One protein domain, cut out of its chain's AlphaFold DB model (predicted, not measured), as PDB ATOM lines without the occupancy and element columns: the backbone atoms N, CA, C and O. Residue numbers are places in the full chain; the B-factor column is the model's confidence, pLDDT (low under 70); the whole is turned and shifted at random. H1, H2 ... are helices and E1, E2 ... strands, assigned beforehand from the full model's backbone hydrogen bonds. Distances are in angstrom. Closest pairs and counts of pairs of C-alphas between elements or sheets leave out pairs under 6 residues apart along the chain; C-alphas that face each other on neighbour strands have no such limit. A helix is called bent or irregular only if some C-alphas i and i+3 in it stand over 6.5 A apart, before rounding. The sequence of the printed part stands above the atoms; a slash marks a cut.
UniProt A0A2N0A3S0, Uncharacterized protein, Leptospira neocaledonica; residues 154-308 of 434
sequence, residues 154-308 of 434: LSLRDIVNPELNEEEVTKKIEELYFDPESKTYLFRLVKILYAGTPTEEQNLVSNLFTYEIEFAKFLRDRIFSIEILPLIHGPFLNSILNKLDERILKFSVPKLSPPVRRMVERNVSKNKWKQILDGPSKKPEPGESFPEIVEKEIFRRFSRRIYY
ATOM      1  N   LEU A 154     191.069 212.183 276.569       77.00
ATOM      2  CA  LEU A 154     191.640 211.181 275.675       77.00
ATOM      3  C   LEU A 154     191.484 209.782 276.286       77.00
ATOM      4  O   LEU A 154     192.105 209.494 277.311       77.00
ATOM      5  N   SER A 155     190.705 208.898 275.655       75.12
ATOM      6  CA  SER A 155     190.666 207.498 276.094       75.12
ATOM      7  C   SER A 155     191.860 206.750 275.519       75.12
ATOM      8  O   SER A 155     192.016 206.599 274.304       75.12
ATOM      9  N   LEU A 156     192.714 206.252 276.410       74.62
ATOM     10  CA  LEU A 156     193.854 205.436 276.014       74.62
ATOM     11  C   LEU A 156     193.420 204.076 275.453       74.62
ATOM     12  O   LEU A 156     194.138 203.524 274.622       74.62
ATOM     13  N   ARG A 157     192.235 203.567 275.815       71.50
ATOM     14  CA  ARG A 157     191.683 202.321 275.261       71.50
ATOM     15  C   ARG A 157     191.472 202.395 273.750       71.50
ATOM     16  O   ARG A 157     191.669 201.410 273.048       71.50
ATOM     17  N   ASP A 158     191.091 203.567 273.250       69.69
ATOM     18  CA  ASP A 158     190.880 203.806 271.820       69.69
ATOM     19  C   ASP A 158     192.186 203.984 271.033       69.69
ATOM     20  O   ASP A 158     192.195 203.931 269.802       69.69
ATOM     21  N   ILE A 159     193.285 204.233 271.739       76.00
ATOM     22  CA  ILE A 159     194.578 204.619 271.172       76.00
ATOM     23  C   ILE A 159     195.545 203.455 271.184       76.00
ATOM     24  O   ILE A 159     196.208 203.199 270.182       76.00
ATOM     25  N   VAL A 160     195.601 202.726 272.289       75.81
ATOM     26  CA  VAL A 160     196.516 201.610 272.487       75.81
ATOM     27  C   VAL A 160     196.046 200.400 271.677       75.81
ATOM     28  O   VAL A 160     194.852 200.143 271.558       75.81
ATOM     29  N   ASN A 161     196.991 199.662 271.082       70.31
ATOM     30  CA  ASN A 161     196.661 198.425 270.373       70.31
ATOM     31  C   ASN A 161     196.069 197.408 271.374       70.31
ATOM     32  O   ASN A 161     196.774 197.065 272.325       70.31
ATOM     33  N   PRO A 162     194.842 196.897 271.155       67.00
ATOM     34  CA  PRO A 162     194.198 195.936 272.054       67.00
ATOM     35  C   PRO A 162     194.967 194.617 272.230       67.00
ATOM     36  O   PRO A 162     194.699 193.886 273.176       67.00
ATOM     37  N   GLU A 163     195.909 194.302 271.338       68.44
ATOM     38  CA  GLU A 163     196.747 193.100 271.428       68.44
ATOM     39  C   GLU A 163     197.935 193.244 272.393       68.44
ATOM     40  O   GLU A 163     198.580 192.246 272.703       68.44
ATOM     41  N   LEU A 164     198.248 194.463 272.852       75.50
ATOM     42  CA  LEU A 164     199.357 194.693 273.780       75.50
ATOM     43  C   LEU A 164     198.922 194.434 275.221       75.50
ATOM     44  O   LEU A 164     197.840 194.853 275.646       75.50
ATOM     45  N   ASN A 165     199.796 193.796 275.994       80.38
ATOM     46  CA  ASN A 165     199.601 193.637 277.436       80.38
ATOM     47  C   ASN A 165     200.081 194.878 278.221       80.38
ATOM     48  O   ASN A 165     200.755 195.758 277.683       80.38
ATOM     49  N   GLU A 166     199.731 194.949 279.510       81.19
ATOM     50  CA  GLU A 166     200.053 196.089 280.383       81.19
ATOM     51  C   GLU A 166     201.559 196.420 280.402       81.19
ATOM     52  O   GLU A 166     201.949 197.589 280.321       81.19
ATOM     53  N   GLU A 167     202.421 195.400 280.454       83.38
ATOM     54  CA  GLU A 167     203.878 195.575 280.496       83.38
ATOM     55  C   GLU A 167     204.430 196.173 279.195       83.38
ATOM     56  O   GLU A 167     205.299 197.047 279.220       83.38
ATOM     57  N   GLU A 168     203.922 195.731 278.046       83.12
ATOM     58  CA  GLU A 168     204.321 196.234 276.730       83.12
ATOM     59  C   GLU A 168     203.907 197.691 276.523       83.12
ATOM     60  O   GLU A 168     204.666 198.484 275.956       83.12
ATOM     61  N   VAL A 169     202.722 198.070 277.005       82.00
ATOM     62  CA  VAL A 169     202.250 199.461 276.958       82.00
ATOM     63  C   VAL A 169     203.057 200.339 277.905       82.00
ATOM     64  O   VAL A 169     203.457 201.439 277.523       82.00
ATOM     65  N   THR A 170     203.370 199.836 279.099       83.62
ATOM     66  CA  THR A 170     204.212 200.533 280.081       83.62
ATOM     67  C   THR A 170     205.597 200.828 279.505       83.62
ATOM     68  O   THR A 170     206.029 201.981 279.525       83.62
ATOM     69  N   LYS A 171     206.248 199.839 278.877       85.94
ATOM     70  CA  LYS A 171     207.541 200.030 278.190       85.94
ATOM     71  C   LYS A 171     207.463 201.086 277.091       85.94
ATOM     72  O   LYS A 171     208.346 201.930 276.975       85.94
ATOM     73  N   LYS A 172     206.383 201.097 276.304       82.00
ATOM     74  CA  LYS A 172     206.189 202.143 275.291       82.00
ATOM     75  C   LYS A 172     206.031 203.530 275.903       82.00
ATOM     76  O   LYS A 172     206.563 204.475 275.335       82.00
ATOM     77  N   ILE A 173     205.333 203.662 277.034       83.94
ATOM     78  CA  ILE A 173     205.175 204.941 277.749       83.94
ATOM     79  C   ILE A 173     206.515 205.454 278.278       83.94
ATOM     80  O   ILE A 173     206.782 206.656 278.203       83.94
ATOM     81  N   GLU A 174     207.380 204.566 278.769       84.81
ATOM     82  CA  GLU A 174     208.732 204.934 279.205       84.81
ATOM     83  C   GLU A 174     209.532 205.597 278.078       84.81
ATOM     84  O   GLU A 174     210.221 206.594 278.322       84.81
ATOM     85  N   GLU A 175     209.377 205.110 276.844       84.19
ATOM     86  CA  GLU A 175     210.037 205.652 275.651       84.19
ATOM     87  C   GLU A 175     209.457 206.991 275.161       84.19
ATOM     88  O   GLU A 175     210.124 207.681 274.384       84.19
ATOM     89  N   LEU A 176     208.249 207.383 275.585       83.69
ATOM     90  CA  LEU A 176     207.627 208.640 275.153       83.69
ATOM     91  C   LEU A 176     208.341 209.855 275.739       83.69
ATOM     92  O   LEU A 176     208.909 209.811 276.835       83.69
ATOM     93  N   TYR A 177     208.259 210.984 275.041       82.62
ATOM     94  CA  TYR A 177     208.856 212.236 275.490       82.62
ATOM     95  C   TYR A 177     207.845 213.098 276.266       82.62
ATOM     96  O   TYR A 177     207.477 214.190 275.852       82.62
ATOM     97  N   PHE A 178     207.395 212.579 277.410       83.75
ATOM     98  CA  PHE A 178     206.599 213.307 278.408       83.75
ATOM     99  C   PHE A 178     207.446 213.662 279.636       83.75
ATOM    100  O   PHE A 178     208.416 212.964 279.953       83.75
ATOM    101  N   ASP A 179     207.061 214.717 280.356       83.75
ATOM    102  CA  ASP A 179     207.645 215.039 281.658       83.75
ATOM    103  C   ASP A 179     207.310 213.952 282.714       83.75
ATOM    104  O   ASP A 179     206.363 213.176 282.532       83.75
ATOM    105  N   PRO A 180     208.080 213.848 283.816       84.56
ATOM    106  CA  PRO A 180     207.899 212.780 284.806       84.56
ATOM    107  C   PRO A 180     206.506 212.736 285.454       84.56
ATOM    108  O   PRO A 180     206.004 211.649 285.762       84.56
ATOM    109  N   GLU A 181     205.870 213.893 285.645       84.69
ATOM    110  CA  GLU A 181     204.522 213.999 286.211       84.69
ATOM    111  C   GLU A 181     203.490 213.438 285.218       84.69
ATOM    112  O   GLU A 181     202.748 212.508 285.553       84.69
ATOM    113  N   SER A 182     203.530 213.883 283.960       83.69
ATOM    114  CA  SER A 182     202.707 213.346 282.867       83.69
ATOM    115  C   SER A 182     202.891 211.838 282.659       83.69
ATOM    116  O   SER A 182     201.913 211.114 282.473       83.69
ATOM    117  N   LYS A 183     204.124 211.317 282.737       85.00
ATOM    118  CA  LYS A 183     204.371 209.863 282.654       85.00
ATOM    119  C   LYS A 183     203.738 209.106 283.812       85.00
ATOM    120  O   LYS A 183     203.121 208.068 283.597       85.00
ATOM    121  N   THR A 184     203.839 209.637 285.030       85.38
ATOM    122  CA  THR A 184     203.197 209.045 286.211       85.38
ATOM    123  C   THR A 184     201.684 208.955 286.022       85.38
ATOM    124  O   THR A 184     201.082 207.922 286.318       85.38
ATOM    125  N   TYR A 185     201.075 210.002 285.468       85.44
ATOM    126  CA  TYR A 185     199.661 210.018 285.115       85.44
ATOM    127  C   TYR A 185     199.299 209.010 284.014       85.44
ATOM    128  O   TYR A 185     198.311 208.290 284.161       85.44
ATOM    129  N   LEU A 186     200.124 208.860 282.973       82.69
ATOM    130  CA  LEU A 186     199.947 207.811 281.958       82.69
ATOM    131  C   LEU A 186     200.032 206.401 282.557       82.69
ATOM    132  O   LEU A 186     199.202 205.556 282.233       82.69
ATOM    133  N   PHE A 187     200.973 206.142 283.469       84.00
ATOM    134  CA  PHE A 187     201.065 204.846 284.148       84.00
ATOM    135  C   PHE A 187     199.840 204.560 285.020       84.00
ATOM    136  O   PHE A 187     199.347 203.432 285.039       84.00
ATOM    137  N   ARG A 188     199.312 205.572 285.720       80.56
ATOM    138  CA  ARG A 188     198.056 205.437 286.476       80.56
ATOM    139  C   ARG A 188     196.884 205.120 285.554       80.56
ATOM    140  O   ARG A 188     196.102 204.232 285.879       80.56
ATOM    141  N   LEU A 189     196.787 205.786 284.402       78.62
ATOM    142  CA  LEU A 189     195.762 205.463 283.413       78.62
ATOM    143  C   LEU A 189     195.896 204.041 282.891       78.62
ATOM    144  O   LEU A 189     194.893 203.350 282.831       78.62
ATOM    145  N   VAL A 190     197.098 203.583 282.540       78.56
ATOM    146  CA  VAL A 190     197.304 202.202 282.077       78.56
ATOM    147  C   VAL A 190     196.800 201.205 283.112       78.56
ATOM    148  O   VAL A 190     196.026 200.319 282.770       78.56
ATOM    149  N   LYS A 191     197.118 201.410 284.390       75.12
ATOM    150  CA  LYS A 191     196.574 200.565 285.458       75.12
ATOM    151  C   LYS A 191     195.046 200.593 285.507       75.12
ATOM    152  O   LYS A 191     194.439 199.546 285.671       75.12
ATOM    153  N   ILE A 192     194.422 201.756 285.317       70.56
ATOM    154  CA  ILE A 192     192.956 201.883 285.237       70.56
ATOM    155  C   ILE A 192     192.391 201.124 284.023       70.56
ATOM    156  O   ILE A 192     191.400 200.413 284.162       70.56
ATOM    157  N   LEU A 193     193.032 201.230 282.854       70.69
ATOM    158  CA  LEU A 193     192.606 200.570 281.612       70.69
ATOM    159  C   LEU A 193     192.626 199.046 281.721       70.69
ATOM    160  O   LEU A 193     191.717 198.384 281.224       70.69
ATOM    161  N   TYR A 194     193.680 198.497 282.327       69.62
ATOM    162  CA  TYR A 194     193.883 197.052 282.453       69.62
ATOM    163  C   TYR A 194     193.227 196.463 283.711       69.62
ATOM    164  O   TYR A 194     193.079 195.246 283.799       69.62
ATOM    165  N   ALA A 195     192.771 197.300 284.650       66.19
ATOM    166  CA  ALA A 195     192.037 196.864 285.837       66.19
ATOM    167  C   ALA A 195     190.540 196.597 285.593       66.19
ATOM    168  O   ALA A 195     189.912 196.008 286.472       66.19
ATOM    169  N   GLY A 196     189.952 197.002 284.453       65.12
ATOM    170  CA  GLY A 196     188.496 196.914 284.279       65.12
ATOM    171  C   GLY A 196     187.912 197.005 282.859       65.12
ATOM    172  O   GLY A 196     188.576 197.136 281.825       65.12
ATOM    173  N   THR A 197     186.589 196.901 282.820       65.31
ATOM    174  CA  THR A 197     185.723 197.070 281.647       65.31
ATOM    175  C   THR A 197     185.618 198.552 281.228       65.31
ATOM    176  O   THR A 197     185.894 199.442 282.033       65.31
ATOM    177  N   PRO A 198     185.190 198.874 279.988       60.12
ATOM    178  CA  PRO A 198     185.029 200.269 279.542       60.12
ATOM    179  C   PRO A 198     184.125 201.132 280.446       60.12
ATOM    180  O   PRO A 198     184.337 202.335 280.581       60.12
ATOM    181  N   THR A 199     183.112 200.528 281.074       60.12
ATOM    182  CA  THR A 199     182.184 201.215 281.987       60.12
ATOM    183  C   THR A 199     182.859 201.582 283.308       60.12
ATOM    184  O   THR A 199     182.630 202.662 283.851       60.12
ATOM    185  N   GLU A 200     183.722 200.700 283.815       66.25
ATOM    186  CA  GLU A 200     184.518 200.952 285.018       66.25
ATOM    187  C   GLU A 200     185.561 202.041 284.765       66.25
ATOM    188  O   GLU A 200     185.701 202.930 285.600       66.25
ATOM    189  N   GLU A 201     186.202 202.048 283.590       67.69
ATOM    190  CA  GLU A 201     187.070 203.149 283.149       67.69
ATOM    191  C   GLU A 201     186.307 204.476 283.177       67.69
ATOM    192  O   GLU A 201     186.757 205.424 283.811       67.69
ATOM    193  N   GLN A 202     185.124 204.551 282.559       65.25
ATOM    194  CA  GLN A 202     184.362 205.800 282.516       65.25
ATOM    195  C   GLN A 202     183.969 206.292 283.917       65.25
ATOM    196  O   GLN A 202     184.121 207.477 284.201       65.25
ATOM    197  N   ASN A 203     183.517 205.401 284.802       67.06
ATOM    198  CA  ASN A 203     183.175 205.757 286.181       67.06
ATOM    199  C   ASN A 203     184.405 206.205 286.986       67.06
ATOM    200  O   ASN A 203     184.340 207.197 287.713       67.06
ATOM    201  N   LEU A 204     185.533 205.503 286.842       71.94
ATOM    202  CA  LEU A 204     186.793 205.867 287.488       71.94
ATOM    203  C   LEU A 204     187.280 207.224 286.992       71.94
ATOM    204  O   LEU A 204     187.559 208.099 287.806       71.94
ATOM    205  N   VAL A 205     187.314 207.439 285.678       71.25
ATOM    206  CA  VAL A 205     187.720 208.722 285.097       71.25
ATOM    207  C   VAL A 205     186.755 209.829 285.532       71.25
ATOM    208  O   VAL A 205     187.217 210.904 285.899       71.25
ATOM    209  N   SER A 206     185.443 209.582 285.618       65.31
ATOM    210  CA  SER A 206     184.473 210.574 286.107       65.31
ATOM    211  C   SER A 206     184.778 210.986 287.548       65.31
ATOM    212  O   SER A 206     184.777 212.175 287.856       65.31
ATOM    213  N   ASN A 207     185.112 210.026 288.413       70.56
ATOM    214  CA  ASN A 207     185.529 210.305 289.785       70.56
ATOM    215  C   ASN A 207     186.850 211.087 289.839       70.56
ATOM    216  O   ASN A 207     186.978 212.018 290.631       70.56
ATOM    217  N   LEU A 208     187.816 210.760 288.978       75.19
ATOM    218  CA  LEU A 208     189.089 211.482 288.901       75.19
ATOM    219  C   LEU A 208     188.887 212.933 288.449       75.19
ATOM    220  O   LEU A 208     189.522 213.827 288.993       75.19
ATOM    221  N   PHE A 209     187.958 213.195 287.524       69.94
ATOM    222  CA  PHE A 209     187.610 214.562 287.127       69.94
ATOM    223  C   PHE A 209     186.949 215.368 288.255       69.94
ATOM    224  O   PHE A 209     187.193 216.567 288.361       69.94
ATOM    225  N   THR A 210     186.168 214.716 289.119       66.12
ATOM    226  CA  THR A 210     185.521 215.357 290.275       66.12
ATOM    227  C   THR A 210     186.501 215.637 291.421       66.12
ATOM    228  O   THR A 210     186.431 216.693 292.048       66.12
ATOM    229  N   TYR A 211     187.404 214.698 291.721       75.00
ATOM    230  CA  TYR A 211     188.198 214.725 292.960       75.00
ATOM    231  C   TYR A 211     189.706 214.951 292.751       75.00
ATOM    232  O   TYR A 211     190.382 215.397 293.677       75.00
ATOM    233  N   GLU A 212     190.249 214.705 291.555       79.19
ATOM    234  CA  GLU A 212     191.675 214.860 291.226       79.19
ATOM    235  C   GLU A 212     191.894 215.889 290.103       79.19
ATOM    236  O   GLU A 212     192.259 215.558 288.974       79.19
ATOM    237  N   ILE A 213     191.721 217.173 290.427       74.94
ATOM    238  CA  ILE A 213     191.755 218.290 289.462       74.94
ATOM    239  C   ILE A 213     193.024 218.304 288.587       74.94
ATOM    240  O   ILE A 213     192.941 218.573 287.390       74.94
ATOM    241  N   GLU A 214     194.203 218.022 289.145       76.81
ATOM    242  CA  GLU A 214     195.454 218.025 288.367       76.81
ATOM    243  C   GLU A 214     195.517 216.871 287.360       76.81
ATOM    244  O   GLU A 214     195.930 217.056 286.214       76.81
ATOM    245  N   PHE A 215     195.010 215.697 287.737       76.56
ATOM    246  CA  PHE A 215     194.921 214.569 286.819       76.56
ATOM    247  C   PHE A 215     193.836 214.807 285.757       76.56
ATOM    248  O   PHE A 215     194.054 214.538 284.578       76.56
ATOM    249  N   ALA A 216     192.717 215.429 286.132       73.19
ATOM    250  CA  ALA A 216     191.670 215.873 285.215       73.19
ATOM    251  C   ALA A 216     192.199 216.849 284.146       73.19
ATOM    252  O   ALA A 216     191.953 216.672 282.950       73.19
ATOM    253  N   LYS A 217     192.987 217.852 284.561       74.69
ATOM    254  CA  LYS A 217     193.673 218.782 283.646       74.69
ATOM    255  C   LYS A 217     194.640 218.047 282.723       74.69
ATOM    256  O   LYS A 217     194.689 218.349 281.534       74.69
ATOM    257  N   PHE A 218     195.388 217.068 283.237       81.12
ATOM    258  CA  PHE A 218     196.265 216.247 282.403       81.12
ATOM    259  C   PHE A 218     195.477 215.515 281.300       81.12
ATOM    260  O   PHE A 218     195.847 215.607 280.128       81.12
ATOM    261  N   LEU A 219     194.362 214.865 281.651       76.44
ATOM    262  CA  LEU A 219     193.509 214.114 280.718       76.44
ATOM    263  C   LEU A 219     192.778 214.982 279.691       76.44
ATOM    264  O   LEU A 219     192.449 214.501 278.603       76.44
ATOM    265  N   ARG A 220     192.498 216.235 280.048       73.31
ATOM    266  CA  ARG A 220     191.809 217.199 279.187       73.31
ATOM    267  C   ARG A 220     192.762 217.958 278.268       73.31
ATOM    268  O   ARG A 220     192.419 218.165 277.111       73.31
ATOM    269  N   ASP A 221     193.927 218.362 278.771       73.25
ATOM    270  CA  ASP A 221     194.774 219.353 278.095       73.25
ATOM    271  C   ASP A 221     196.125 218.768 277.669       73.25
ATOM    272  O   ASP A 221     196.536 218.909 276.522       73.25
ATOM    273  N   ARG A 222     196.836 218.101 278.586       75.94
ATOM    274  CA  ARG A 222     198.249 217.732 278.370       75.94
ATOM    275  C   ARG A 222     198.426 216.459 277.547       75.94
ATOM    276  O   ARG A 222     199.437 216.300 276.868       75.94
ATOM    277  N   ILE A 223     197.460 215.546 277.611       80.69
ATOM    278  CA  ILE A 223     197.559 214.246 276.942       80.69
ATOM    279  C   ILE A 223     197.333 214.339 275.420       80.69
ATOM    280  O   ILE A 223     197.803 213.477 274.677       80.69
ATOM    281  N   PHE A 224     196.676 215.399 274.934       77.94
ATOM    282  CA  PHE A 224     196.449 215.667 273.505       77.94
ATOM    283  C   PHE A 224     197.680 216.279 272.820       77.94
ATOM    284  O   PHE A 224     197.578 217.248 272.076       77.94
ATOM    285  N   SER A 225     198.851 215.709 273.082       85.12
ATOM    286  CA  SER A 225     200.121 216.100 272.474       85.12
ATOM    287  C   SER A 225     200.511 215.119 271.372       85.12
ATOM    288  O   SER A 225     200.205 213.924 271.457       85.12
ATOM    289  N   ILE A 226     201.256 215.585 270.363       87.19
ATOM    290  CA  ILE A 226     201.856 214.709 269.344       87.19
ATOM    291  C   ILE A 226     202.719 213.593 269.960       87.19
ATOM    292  O   ILE A 226     202.884 212.533 269.356       87.19
ATOM    293  N   GLU A 227     203.219 213.776 271.182       89.12
ATOM    294  CA  GLU A 227     204.025 212.777 271.888       89.12
ATOM    295  C   GLU A 227     203.266 211.480 272.197       89.12
ATOM    296  O   GLU A 227     203.896 210.443 272.391       89.12
ATOM    297  N   ILE A 228     201.927 211.482 272.176       86.94
ATOM    298  CA  ILE A 228     201.129 210.257 272.341       86.94
ATOM    299  C   ILE A 228     201.092 209.396 271.065       86.94
ATOM    300  O   ILE A 228     200.722 208.223 271.120       86.94
ATOM    301  N   LEU A 229     201.492 209.948 269.911       87.75
ATOM    302  CA  LEU A 229     201.402 209.309 268.595       87.75
ATOM    303  C   LEU A 229     201.984 207.881 268.550       87.75
ATOM    304  O   LEU A 229     201.313 207.023 267.980       87.75
ATOM    305  N   PRO A 230     203.144 207.561 269.170       87.19
ATOM    306  CA  PRO A 230     203.693 206.199 269.192       87.19
ATOM    307  C   PRO A 230     202.806 205.149 269.873       87.19
ATOM    308  O   PRO A 230     202.971 203.952 269.607       87.19
ATOM    309  N   LEU A 231     201.870 205.569 270.729       83.75
ATOM    310  CA  LEU A 231     200.869 204.676 271.314       83.75
ATOM    311  C   LEU A 231     199.692 204.413 270.373       83.75
ATOM    312  O   LEU A 231     199.069 203.364 270.500       83.75
ATOM    313  N   ILE A 232     199.409 205.324 269.433       84.88
ATOM    314  CA  ILE A 232     198.254 205.245 268.531       84.88
ATOM    315  C   ILE A 232     198.444 204.123 267.514       84.88
ATOM    316  O   ILE A 232     199.352 204.140 266.680       84.88
ATOM    317  N   HIS A 233     197.542 203.147 267.560       78.19
ATOM    318  CA  HIS A 233     197.512 202.032 266.625       78.19
ATOM    319  C   HIS A 233     196.793 202.372 265.303       78.19
ATOM    320  O   HIS A 233     196.056 203.351 265.170       78.19
ATOM    321  N   GLY A 234     196.998 201.521 264.294       75.12
ATOM    322  CA  GLY A 234     196.289 201.595 263.014       75.12
ATOM    323  C   GLY A 234     196.809 202.659 262.029       75.12
ATOM    324  O   GLY A 234     197.861 203.265 262.231       75.12
ATOM    325  N   PRO A 235     196.086 202.901 260.915       81.69
ATOM    326  CA  PRO A 235     196.522 203.777 259.822       81.69
ATOM    327  C   PRO A 235     196.298 205.274 260.109       81.69
ATOM    328  O   PRO A 235     196.225 206.078 259.175       81.69
ATOM    329  N   PHE A 236     196.161 205.664 261.383       85.69
ATOM    330  CA  PHE A 236     195.874 207.037 261.808       85.69
ATOM    331  C   PHE A 236     196.838 208.038 261.166       85.69
ATOM    332  O   PHE A 236     196.418 208.928 260.424       85.69
ATOM    333  N   LEU A 237     198.137 207.816 261.364       88.25
ATOM    334  CA  LEU A 237     199.180 208.697 260.860       88.25
ATOM    335  C   LEU A 237     199.201 208.752 259.324       88.25
ATOM    336  O   LEU A 237     199.327 209.830 258.747       88.25
ATOM    337  N   ASN A 238     198.974 207.621 258.650       86.69
ATOM    338  CA  ASN A 238     198.924 207.561 257.184       86.69
ATOM    339  C   ASN A 238     197.825 208.460 256.608       86.69
ATOM    340  O   ASN A 238     198.031 209.128 255.595       86.69
ATOM    341  N   SER A 239     196.670 208.532 257.274       84.62
ATOM    342  CA  SER A 239     195.565 209.387 256.825       84.62
ATOM    343  C   SER A 239     195.891 210.886 256.869       84.62
ATOM    344  O   SER A 239     195.337 211.647 256.074       84.62
ATOM    345  N   ILE A 240     196.812 211.292 257.751       86.88
ATOM    346  CA  ILE A 240     197.312 212.668 257.867       86.88
ATOM    347  C   ILE A 240     198.424 212.901 256.841       86.88
ATOM    348  O   ILE A 240     198.345 213.827 256.035       86.88
ATOM    349  N   LEU A 241     199.428 212.016 256.807       88.44
ATOM    350  CA  LEU A 241     200.596 212.123 255.923       88.44
ATOM    351  C   LEU A 241     200.242 212.116 254.428       88.44
ATOM    352  O   LEU A 241     200.995 212.645 253.613       88.44
ATOM    353  N   ASN A 242     199.106 211.526 254.053       85.81
ATOM    354  CA  ASN A 242     198.630 211.526 252.669       85.81
ATOM    355  C   ASN A 242     198.037 212.870 252.221       85.81
ATOM    356  O   ASN A 242     197.946 213.106 251.020       85.81
ATOM    357  N   LYS A 243     197.620 213.730 253.157       86.12
ATOM    358  CA  LYS A 243     196.986 215.029 252.872       86.12
ATOM    359  C   LYS A 243     197.901 216.220 253.158       86.12
ATOM    360  O   LYS A 243     197.610 217.328 252.723       86.12
ATOM    361  N   LEU A 244     198.966 215.996 253.921       87.81
ATOM    362  CA  LEU A 244     199.877 217.032 254.384       87.81
ATOM    363  C   LEU A 244     200.850 217.474 253.282       87.81
ATOM    364  O   LEU A 244     201.412 216.639 252.574       87.81
ATOM    365  N   ASP A 245     201.108 218.781 253.198       87.44
ATOM    366  CA  ASP A 245     202.169 219.334 252.349       87.44
ATOM    367  C   ASP A 245     203.547 218.862 252.848       87.44
ATOM    368  O   ASP A 245     203.959 219.119 253.984       87.44
ATOM    369  N   GLU A 246     204.289 218.188 251.973       89.69
ATOM    370  CA  GLU A 246     205.619 217.638 252.247       89.69
ATOM    371  C   GLU A 246     206.623 218.698 252.718       89.69
ATOM    372  O   GLU A 246     207.498 218.410 253.537       89.69
ATOM    373  N   ARG A 247     206.470 219.950 252.274       88.94
ATOM    374  CA  ARG A 247     207.354 221.066 252.645       88.94
ATOM    375  C   ARG A 247     207.158 221.495 254.097       88.94
ATOM    376  O   ARG A 247     208.124 221.903 254.749       88.94
ATOM    377  N   ILE A 248     205.919 221.395 254.587       89.62
ATOM    378  CA  ILE A 248     205.563 221.625 255.993       89.62
ATOM    379  C   ILE A 248     206.098 220.470 256.837       89.62
ATOM    380  O   ILE A 248     206.733 220.699 257.867       89.62
ATOM    381  N   LEU A 249     205.930 219.230 256.367       90.12
ATOM    382  CA  LEU A 249     206.478 218.057 257.047       90.12
ATOM    383  C   LEU A 249     208.004 218.154 257.192       90.12
ATOM    384  O   LEU A 249     208.513 217.982 258.299       90.12
ATOM    385  N   LYS A 250     208.730 218.527 256.125       91.88
ATOM    386  CA  LYS A 250     210.184 218.763 256.170       91.88
ATOM    387  C   LYS A 250     210.568 219.783 257.244       91.88
ATOM    388  O   LYS A 250     211.562 219.588 257.939       91.88
ATOM    389  N   PHE A 251     209.806 220.871 257.382       91.38
ATOM    390  CA  PHE A 251     210.071 221.896 258.395       91.38
ATOM    391  C   PHE A 251     209.889 221.372 259.827       91.38
ATOM    392  O   PHE A 251     210.643 221.752 260.727       91.38
ATOM    393  N   SER A 252     208.893 220.510 260.041       90.69
ATOM    394  CA  SER A 252     208.555 219.991 261.368       90.69
ATOM    395  C   SER A 252     209.431 218.818 261.811       90.69
ATOM    396  O   SER A 252     209.761 218.746 262.990       90.69
ATOM    397  N   VAL A 253     209.853 217.932 260.899       89.38
ATOM    398  CA  VAL A 253     210.604 216.694 261.213       89.38
ATOM    399  C   VAL A 253     211.813 216.896 262.143       89.38
ATOM    400  O   VAL A 253     211.944 216.121 263.092       89.38
ATOM    401  N   PRO A 254     212.684 217.910 261.955       88.69
ATOM    402  CA  PRO A 254     213.837 218.125 262.834       88.69
ATOM    403  C   PRO A 254     213.477 218.496 264.276       88.69
ATOM    404  O   PRO A 254     214.322 218.379 265.157       88.69
ATOM    405  N   LYS A 255     212.250 218.975 264.507       89.31
ATOM    406  CA  LYS A 255     211.755 219.435 265.811       89.31
ATOM    407  C   LYS A 255     210.962 218.364 266.556       89.31
ATOM    408  O   LYS A 255     210.595 218.584 267.702       89.31
ATOM    409  N   LEU A 256     210.665 217.243 265.897       91.06
ATOM    410  CA  LEU A 256     209.941 216.134 266.505       91.06
ATOM    411  C   LEU A 256     210.843 215.386 267.482       91.06
ATOM    412  O   LEU A 256     212.043 215.223 267.239       91.06
ATOM    413  N   SER A 257     210.243 214.860 268.544       90.75
ATOM    414  CA  SER A 257     210.938 213.948 269.439       90.75
ATOM    415  C   SER A 257     211.393 212.682 268.685       90.75
ATOM    416  O   SER A 257     210.770 212.273 267.694       90.75
ATOM    417  N   PRO A 258     212.480 212.019 269.124       90.06
ATOM    418  CA  PRO A 258     212.967 210.806 268.468       90.06
ATOM    419  C   PRO A 258     211.910 209.689 268.309       90.06
ATOM    420  O   PRO A 258     211.865 209.083 267.234       90.06
ATOM    421  N   PRO A 259     211.036 209.404 269.299       88.25
ATOM    422  CA  PRO A 259     209.960 208.420 269.144       88.25
ATOM    423  C   PRO A 259     208.971 208.781 268.029       88.25
ATOM    424  O   PRO A 259     208.704 207.958 267.150       88.25
ATOM    425  N   VAL A 260     208.485 210.025 268.022       90.12
ATOM    426  CA  VAL A 260     207.527 210.525 267.025       90.12
ATOM    427  C   VAL A 260     208.158 210.514 265.633       90.12
ATOM    428  O   VAL A 260     207.564 210.013 264.677       90.12
ATOM    429  N   ARG A 261     209.401 210.990 265.516       91.19
ATOM    430  CA  ARG A 261     210.142 211.016 264.253       91.19
ATOM    431  C   ARG A 261     210.304 209.622 263.648       91.19
ATOM    432  O   ARG A 261     209.998 209.444 262.471       91.19
ATOM    433  N   ARG A 262     210.724 208.629 264.442       89.50
ATOM    434  CA  ARG A 262     210.857 207.232 263.981       89.50
ATOM    435  C   ARG A 262     209.530 206.675 263.475       89.50
ATOM    436  O   ARG A 262     209.499 205.943 262.485       89.50
ATOM    437  N   MET A 263     208.427 207.024 264.135       87.50
ATOM    438  CA  MET A 263     207.104 206.597 263.697       87.50
ATOM    439  C   MET A 263     206.713 207.223 262.355       87.50
ATOM    440  O   MET A 263     206.219 206.505 261.485       87.50
ATOM    441  N   VAL A 264     206.964 208.520 262.156       89.88
ATOM    442  CA  VAL A 264     206.741 209.194 260.866       89.88
ATOM    443  C   VAL A 264     207.596 208.556 259.772       89.88
ATOM    444  O   VAL A 264     207.061 208.167 258.736       89.88
ATOM    445  N   GLU A 265     208.889 208.360 260.029       89.00
ATOM    446  CA  GLU A 265     209.837 207.725 259.104       89.00
ATOM    447  C   GLU A 265     209.369 206.338 258.646       89.00
ATOM    448  O   GLU A 265     209.435 206.021 257.461       89.00
ATOM    449  N   ARG A 266     208.844 205.517 259.565       88.94
ATOM    450  CA  ARG A 266     208.348 204.169 259.250       88.94
ATOM    451  C   ARG A 266     207.069 204.176 258.409       88.94
ATOM    452  O   ARG A 266     206.823 203.226 257.669       88.94
ATOM    453  N   ASN A 267     206.240 205.206 258.557       87.94
ATOM    454  CA  ASN A 267     204.945 205.315 257.882       87.94
ATOM    455  C   ASN A 267     205.037 206.003 256.508       87.94
ATOM    456  O   ASN A 267     204.073 205.996 255.745       87.94
ATOM    457  N   VAL A 268     206.200 206.551 256.151       87.56
ATOM    458  CA  VAL A 268     206.476 207.112 254.825       87.56
ATOM    459  C   VAL A 268     207.349 206.140 254.026       87.56
ATOM    460  O   VAL A 268     208.304 205.565 254.539       87.56
ATOM    461  N   SER A 269     207.051 205.944 252.736       87.38
ATOM    462  CA  SER A 269     207.890 205.090 251.885       87.38
ATOM    463  C   SER A 269     209.309 205.659 251.755       87.38
ATOM    464  O   SER A 269     209.496 206.873 251.707       87.38
ATOM    465  N   LYS A 270     210.326 204.795 251.625       87.19
ATOM    466  CA  LYS A 270     211.737 205.226 251.516       87.19
ATOM    467  C   LYS A 270     211.972 206.256 250.402       87.19
ATOM    468  O   LYS A 270     212.791 207.154 250.564       87.19
ATOM    469  N   ASN A 271     211.250 206.132 249.286       86.62
ATOM    470  CA  ASN A 271     211.357 207.054 248.153       86.62
ATOM    471  C   ASN A 271     210.731 208.416 248.473       86.62
ATOM    472  O   ASN A 271     211.368 209.441 248.250       86.62
ATOM    473  N   LYS A 272     209.526 208.421 249.058       86.31
ATOM    474  CA  LYS A 272     208.836 209.651 249.465       86.31
ATOM    475  C   LYS A 272     209.593 210.368 250.586       86.31
ATOM    476  O   LYS A 272     209.710 211.584 250.574       86.31
ATOM    477  N   TRP A 273     210.184 209.618 251.516       90.62
ATOM    478  CA  TRP A 273     210.996 210.178 252.594       90.62
ATOM    479  C   TRP A 273     212.224 210.929 252.068       90.62
ATOM    480  O   TRP A 273     212.482 212.051 252.493       90.62
ATOM    481  N   LYS A 274     212.940 210.352 251.092       88.75
ATOM    482  CA  LYS A 274     214.042 211.045 250.407       88.75
ATOM    483  C   LYS A 274     213.561 212.325 249.722       88.75
ATOM    484  O   LYS A 274     214.152 213.372 249.934       88.75
ATOM    485  N   GLN A 275     212.443 212.265 248.995       86.81
ATOM    486  CA  GLN A 275     211.854 213.445 248.347       86.81
ATOM    487  C   GLN A 275     211.505 214.556 249.345       86.81
ATOM    488  O   GLN A 275     211.834 215.714 249.101       86.81
ATOM    489  N   ILE A 276     210.912 214.212 250.492       88.44
ATOM    490  CA  ILE A 276     210.611 215.171 251.562       88.44
ATOM    491  C   ILE A 276     211.896 215.801 252.101       88.44
ATOM    492  O   ILE A 276     211.934 217.008 252.316       88.44
ATOM    493  N   LEU A 277     212.953 215.013 252.325       88.12
ATOM    494  CA  LEU A 277     214.223 215.525 252.847       88.12
ATOM    495  C   LEU A 277     214.982 216.386 251.832       88.12
ATOM    496  O   LEU A 277     215.587 217.380 252.234       88.12
ATOM    497  N   ASP A 278     214.909 216.065 250.545       88.88
ATOM    498  CA  ASP A 278     215.608 216.787 249.474       88.88
ATOM    499  C   ASP A 278     214.810 218.010 248.972       88.88
ATOM    500  O   ASP A 278     215.385 218.962 248.447       88.88
ATOM    501  N   GLY A 279     213.490 218.032 249.184       84.44
ATOM    502  CA  GLY A 279     212.582 219.089 248.730       84.44
ATOM    503  C   GLY A 279     212.709 220.423 249.485       84.44
ATOM    504  O   GLY A 279     213.409 220.527 250.490       84.44
ATOM    505  N   PRO A 280     212.042 221.501 249.045       87.50
ATOM    506  CA  PRO A 280     212.072 222.782 249.752       87.50
ATOM    507  C   PRO A 280     211.343 222.704 251.105       87.50
ATOM    508  O   PRO A 280     210.389 221.950 251.271       87.50
ATOM    509  N   SER A 281     211.768 223.505 252.084       89.94
ATOM    510  CA  SER A 281     211.084 223.617 253.381       89.94
ATOM    511  C   SER A 281     210.166 224.841 253.398       89.94
ATOM    512  O   SER A 281     210.557 225.907 252.923       89.94
ATOM    513  N   LYS A 282     208.958 224.703 253.958       89.81
ATOM    514  CA  LYS A 282     208.007 225.804 254.168       89.81
ATOM    515  C   LYS A 282     207.760 225.958 255.667       89.81
ATOM    516  O   LYS A 282     207.299 225.018 256.306       89.81
ATOM    517  N   LYS A 283     208.034 227.144 256.221       91.06
ATOM    518  CA  LYS A 283     207.628 227.475 257.593       91.06
ATOM    519  C   LYS A 283     206.089 227.540 257.642       91.06
ATOM    520  O   LYS A 283     205.529 228.308 256.861       91.06
ATOM    521  N   PRO A 284     205.421 226.742 258.491       86.81
ATOM    522  CA  PRO A 284     203.970 226.752 258.603       86.81
ATOM    523  C   PRO A 284     203.478 228.025 259.291       86.81
ATOM    524  O   PRO A 284     204.197 228.622 260.104       86.81
ATOM    525  N   GLU A 285     202.251 228.413 258.963       82.69
ATOM    526  CA  GLU A 285     201.491 229.383 259.746       82.69
ATOM    527  C   GLU A 285     201.010 228.737 261.061       82.69
ATOM    528  O   GLU A 285     200.984 227.504 261.164       82.69
ATOM    529  N   PRO A 286     200.670 229.532 262.093       78.56
ATOM    530  CA  PRO A 286     200.098 228.997 263.327       78.56
ATOM    531  C   PRO A 286     198.864 228.126 263.046       78.56
ATOM    532  O   PRO A 286     197.970 228.539 262.310       78.56
ATOM    533  N   GLY A 287     198.811 226.926 263.624       74.25
ATOM    534  CA  GLY A 287     197.747 225.941 263.400       74.25
ATOM    535  C   GLY A 287     197.932 225.041 262.170       74.25
ATOM    536  O   GLY A 287     197.196 224.063 262.024       74.25
ATOM    537  N   GLU A 288     198.903 225.323 261.296       81.50
ATOM    538  CA  GLU A 288     199.204 224.506 260.110       81.50
ATOM    539  C   GLU A 288     200.431 223.605 260.292       81.50
ATOM    540  O   GLU A 288     200.813 222.869 259.375       81.50
ATOM    541  N   SER A 289     201.103 223.664 261.443       86.62
ATOM    542  CA  SER A 289     202.263 222.812 261.661       86.62
ATOM    543  C   SER A 289     201.844 221.346 261.790       86.62
ATOM    544  O   SER A 289     200.752 221.015 262.246       86.62
ATOM    545  N   PHE A 290     202.736 220.436 261.392       90.38
ATOM    546  CA  PHE A 290     202.465 219.005 261.519       90.38
ATOM    547  C   PHE A 290     202.059 218.571 262.947       90.38
ATOM    548  O   PHE A 290     201.076 217.840 263.048       90.38
ATOM    549  N   PRO A 291     202.726 219.027 264.034       88.31
ATOM    550  CA  PRO A 291     202.266 218.773 265.400       88.31
ATOM    551  C   PRO A 291     200.824 219.208 265.652       88.31
ATOM    552  O   PRO A 291     200.011 218.373 266.029       88.31
ATOM    553  N   GLU A 292     200.478 220.459 265.340       83.12
ATOM    554  CA  GLU A 292     199.134 221.005 265.584       83.12
ATOM    555  C   GLU A 292     198.052 220.252 264.792       83.12
ATOM    556  O   GLU A 292     196.972 219.966 265.311       83.12
ATOM    557  N   ILE A 293     198.343 219.871 263.542       83.19
ATOM    558  CA  ILE A 293     197.428 219.069 262.715       83.19
ATOM    559  C   ILE A 293     197.207 217.685 263.336       83.19
ATOM    560  O   ILE A 293     196.074 217.199 263.373       83.19
ATOM    561  N   VAL A 294     198.275 217.038 263.808       86.31
ATOM    562  CA  VAL A 294     198.189 215.723 264.451       86.31
ATOM    563  C   VAL A 294     197.412 215.819 265.758       86.31
ATOM    564  O   VAL A 294     196.487 215.038 265.948       86.31
ATOM    565  N   GLU A 295     197.720 216.787 266.614       85.31
ATOM    566  CA  GLU A 295     197.039 217.017 267.894       85.31
ATOM    567  C   GLU A 295     195.541 217.271 267.702       85.31
ATOM    568  O   GLU A 295     194.714 216.613 268.341       85.31
ATOM    569  N   LYS A 296     195.174 218.124 266.738       78.25
ATOM    570  CA  LYS A 296     193.774 218.361 266.363       78.25
ATOM    571  C   LYS A 296     193.082 217.077 265.911       78.25
ATOM    572  O   LYS A 296     191.941 216.816 266.288       78.25
ATOM    573  N   GLU A 297     193.761 216.256 265.119       79.62
ATOM    574  CA  GLU A 297     193.197 215.005 264.617       79.62
ATOM    575  C   GLU A 297     193.103 213.921 265.709       79.62
ATOM    576  O   GLU A 297     192.155 213.129 265.702       79.62
ATOM    577  N   ILE A 298     194.029 213.907 266.676       79.88
ATOM    578  CA  ILE A 298     193.962 213.061 267.879       79.88
ATOM    579  C   ILE A 298     192.742 213.458 268.702       79.88
ATOM    580  O   ILE A 298     191.913 212.602 269.024       79.88
ATOM    581  N   PHE A 299     192.597 214.754 268.987       74.44
ATOM    582  CA  PHE A 299     191.453 215.293 269.710       74.44
ATOM    583  C   PHE A 299     190.139 214.924 269.017       74.44
ATOM    584  O   PHE A 299     189.235 214.375 269.646       74.44
ATOM    585  N   ARG A 300     190.052 215.119 267.699       74.69
ATOM    586  CA  ARG A 300     188.846 214.825 266.917       74.69
ATOM    587  C   ARG A 300     188.442 213.346 266.937       74.69
ATOM    588  O   ARG A 300     187.254 213.042 267.003       74.69
ATOM    589  N   ARG A 301     189.399 212.411 266.856       75.62
ATOM    590  CA  ARG A 301     189.097 210.966 266.727       75.62
ATOM    591  C   ARG A 301     188.997 210.223 268.056       75.62
ATOM    592  O   ARG A 301     188.145 209.341 268.205       75.62
ATOM    593  N   PHE A 302     189.876 210.555 268.995       75.38
ATOM    594  CA  PHE A 302     190.104 209.760 270.202       75.38
ATOM    595  C   PHE A 302     189.632 210.445 271.483       75.38
ATOM    596  O   PHE A 302     189.696 209.841 272.553       75.38
ATOM    597  N   SER A 303     189.114 211.676 271.400       72.62
ATOM    598  CA  SER A 303     188.429 212.251 272.551       72.62
ATOM    599  C   SER A 303     187.113 211.523 272.840       72.62
ATOM    600  O   SER A 303     186.366 211.107 271.941       72.62
ATOM    601  N   ARG A 304     186.826 211.360 274.127       70.94
ATOM    602  CA  ARG A 304     185.581 210.819 274.658       70.94
ATOM    603  C   ARG A 304     184.953 211.835 275.584       70.94
ATOM    604  O   ARG A 304     185.639 212.502 276.354       70.94
ATOM    605  N   ARG A 305     183.633 211.959 275.468       66.06
ATOM    606  CA  ARG A 305     182.837 212.832 276.320       66.06
ATOM    607  C   ARG A 305     182.678 212.142 277.671       66.06
ATOM    608  O   ARG A 305     182.245 210.992 277.734       66.06
ATOM    609  N   ILE A 306     183.057 212.831 278.732       68.50
ATOM    610  CA  ILE A 306     182.869 212.392 280.105       68.50
ATOM    611  C   ILE A 306     181.996 213.383 280.843       68.50
ATOM    612  O   ILE A 306     182.018 214.580 280.554       68.50
ATOM    613  N   TYR A 307     181.225 212.855 281.785       64.50
ATOM    614  CA  TYR A 307     180.396 213.646 282.666       64.50
ATOM    615  C   TYR A 307     180.951 213.553 284.082       64.50
ATOM    616  O   TYR A 307     181.163 212.448 284.583       64.50
ATOM    617  N   TYR A 308     181.203 214.693 284.708       66.38
ATOM    618  CA  TYR A 308     181.662 214.777 286.093       66.38
ATOM    619  C   TYR A 308     180.836 215.812 286.845       66.38
ATOM    620  O   TYR A 308     180.179 216.663 286.241       66.38
TER     621      TYR A 308
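This is residues 154 to 308 of the 434 residues of an uncharacterized protein of Leptospira neocaledonica (UniProt A0A2N0A3S0). Two groups of short helices, H1 to H4 and H6 to H9, make the two ends of an elongated body, with the short helix H5 in the middle between them. From the second group the chain returns through H10, which packs on H5, and E1 runs on from H10 to H3 in the first group. The printed part has 155 residues, with ten named helices, H1 to H10, followed by one named strand, E1, which pairs with no named strand; the class is mostly helix. The helices that touch are mostly crossed. The whole is compact, with a radius of gyration of the C-alphas of 16.6 A, and spans 50 by 31 by 26 A.

After residues 154 to 165, which hold no named element, H1, residues 166 to 175, and H2, residues 180 to 195, form a helical hairpin: they touch at a shallow tilt of 16 degrees, opposite ways, with the closest C-alphas, those of Glu 166 and Tyr 194, 6.6 A apart. H3, residues 198 to 211, makes a second helical hairpin with H2. These two only just touch, with 3 pairs of C-alphas within 8 A, at residues 192 to 193 of H2 and 201 to 204 of H3; the closest are Leu 193 and Glu 201, 6.3 A. H4, residues 213 to 222, touches H3 only at the corner, the closest C-alphas being those of Phe 209 and Ala 216, 4.7 A apart. H4 also touches residues 182 to 185 of H2, about perpendicular at 83 degrees, with the closest C-alphas, of Tyr 185 and Phe 215, 6.8 A apart. H5, residues 226 to 231, touches H1, with the closest C-alphas, of Lys 172 and Leu 231, 7.1 A apart; the shallow tilt of 34 degrees is only just short of steep. H8, residues 258 to 267, touches H5 at a steep tilt of 65 degrees, the closest C-alphas being those of Pro 230 and Val 260, 6.2 A apart. H6, residues 236 to 241, only just touches H8, with 3 pairs of C-alphas within 8 A, the closest being Asn 238 and Asn 267, 6.5 A. H7, residues 246 to 255, and H9, residues 270 to 278, touch about perpendicular at 82 degrees, with the closest C-alphas, of Glu 246 and Ile 276, 5.6 A apart. H10, residues 290 to 302, touches H7 with residues 290 to 291 and H5 with residues 291 to 295; the closest C-alphas are Leu 249 and Phe 290, 6.1 A, and Ile 226 and Glu 295, 5.5 A. E1, residues 303 to 308, has C-alpha 308 at 5.1 A from that of Ser 206, the closest pair of E1 and H3. In H1, H2, H3, H4, H8, H9 and H10 every O i to N i+4 pair is within hydrogen-bond range; in H6 1 of 2 is, in H7 4 of 6, and in H5 0 of 2, beside 2 of 3 O i to N i+3 pairs.

H1 begins at C-alpha 166, (200.053, 196.089, 280.383). H2 is the longest helix, 22.5 A from C-alpha 180 to C-alpha 195; H3 measures 20.0 A and H10 17.7 A. H5 is irregular, with C-alphas 227 and 230 7.1 A apart, and H7 only just so, with C-alphas 251 and 254 6.9 A apart. H9 ends at C-alpha 278, (215.608, 216.787, 249.474). E1, 15.3 A long, ends at C-alpha 308, (181.662, 214.777, 286.093).

The two C-alphas farthest apart are those of Tyr 211 and Asp 278, 51.4 A. The printed part has no cut. The link from H9 to H10, 11 residues, is long; the other links are tight. The mean pLDDT of the printed part is 80.8, and 20 residues are under 70, among them residues 194 to 203 and 305 to 308.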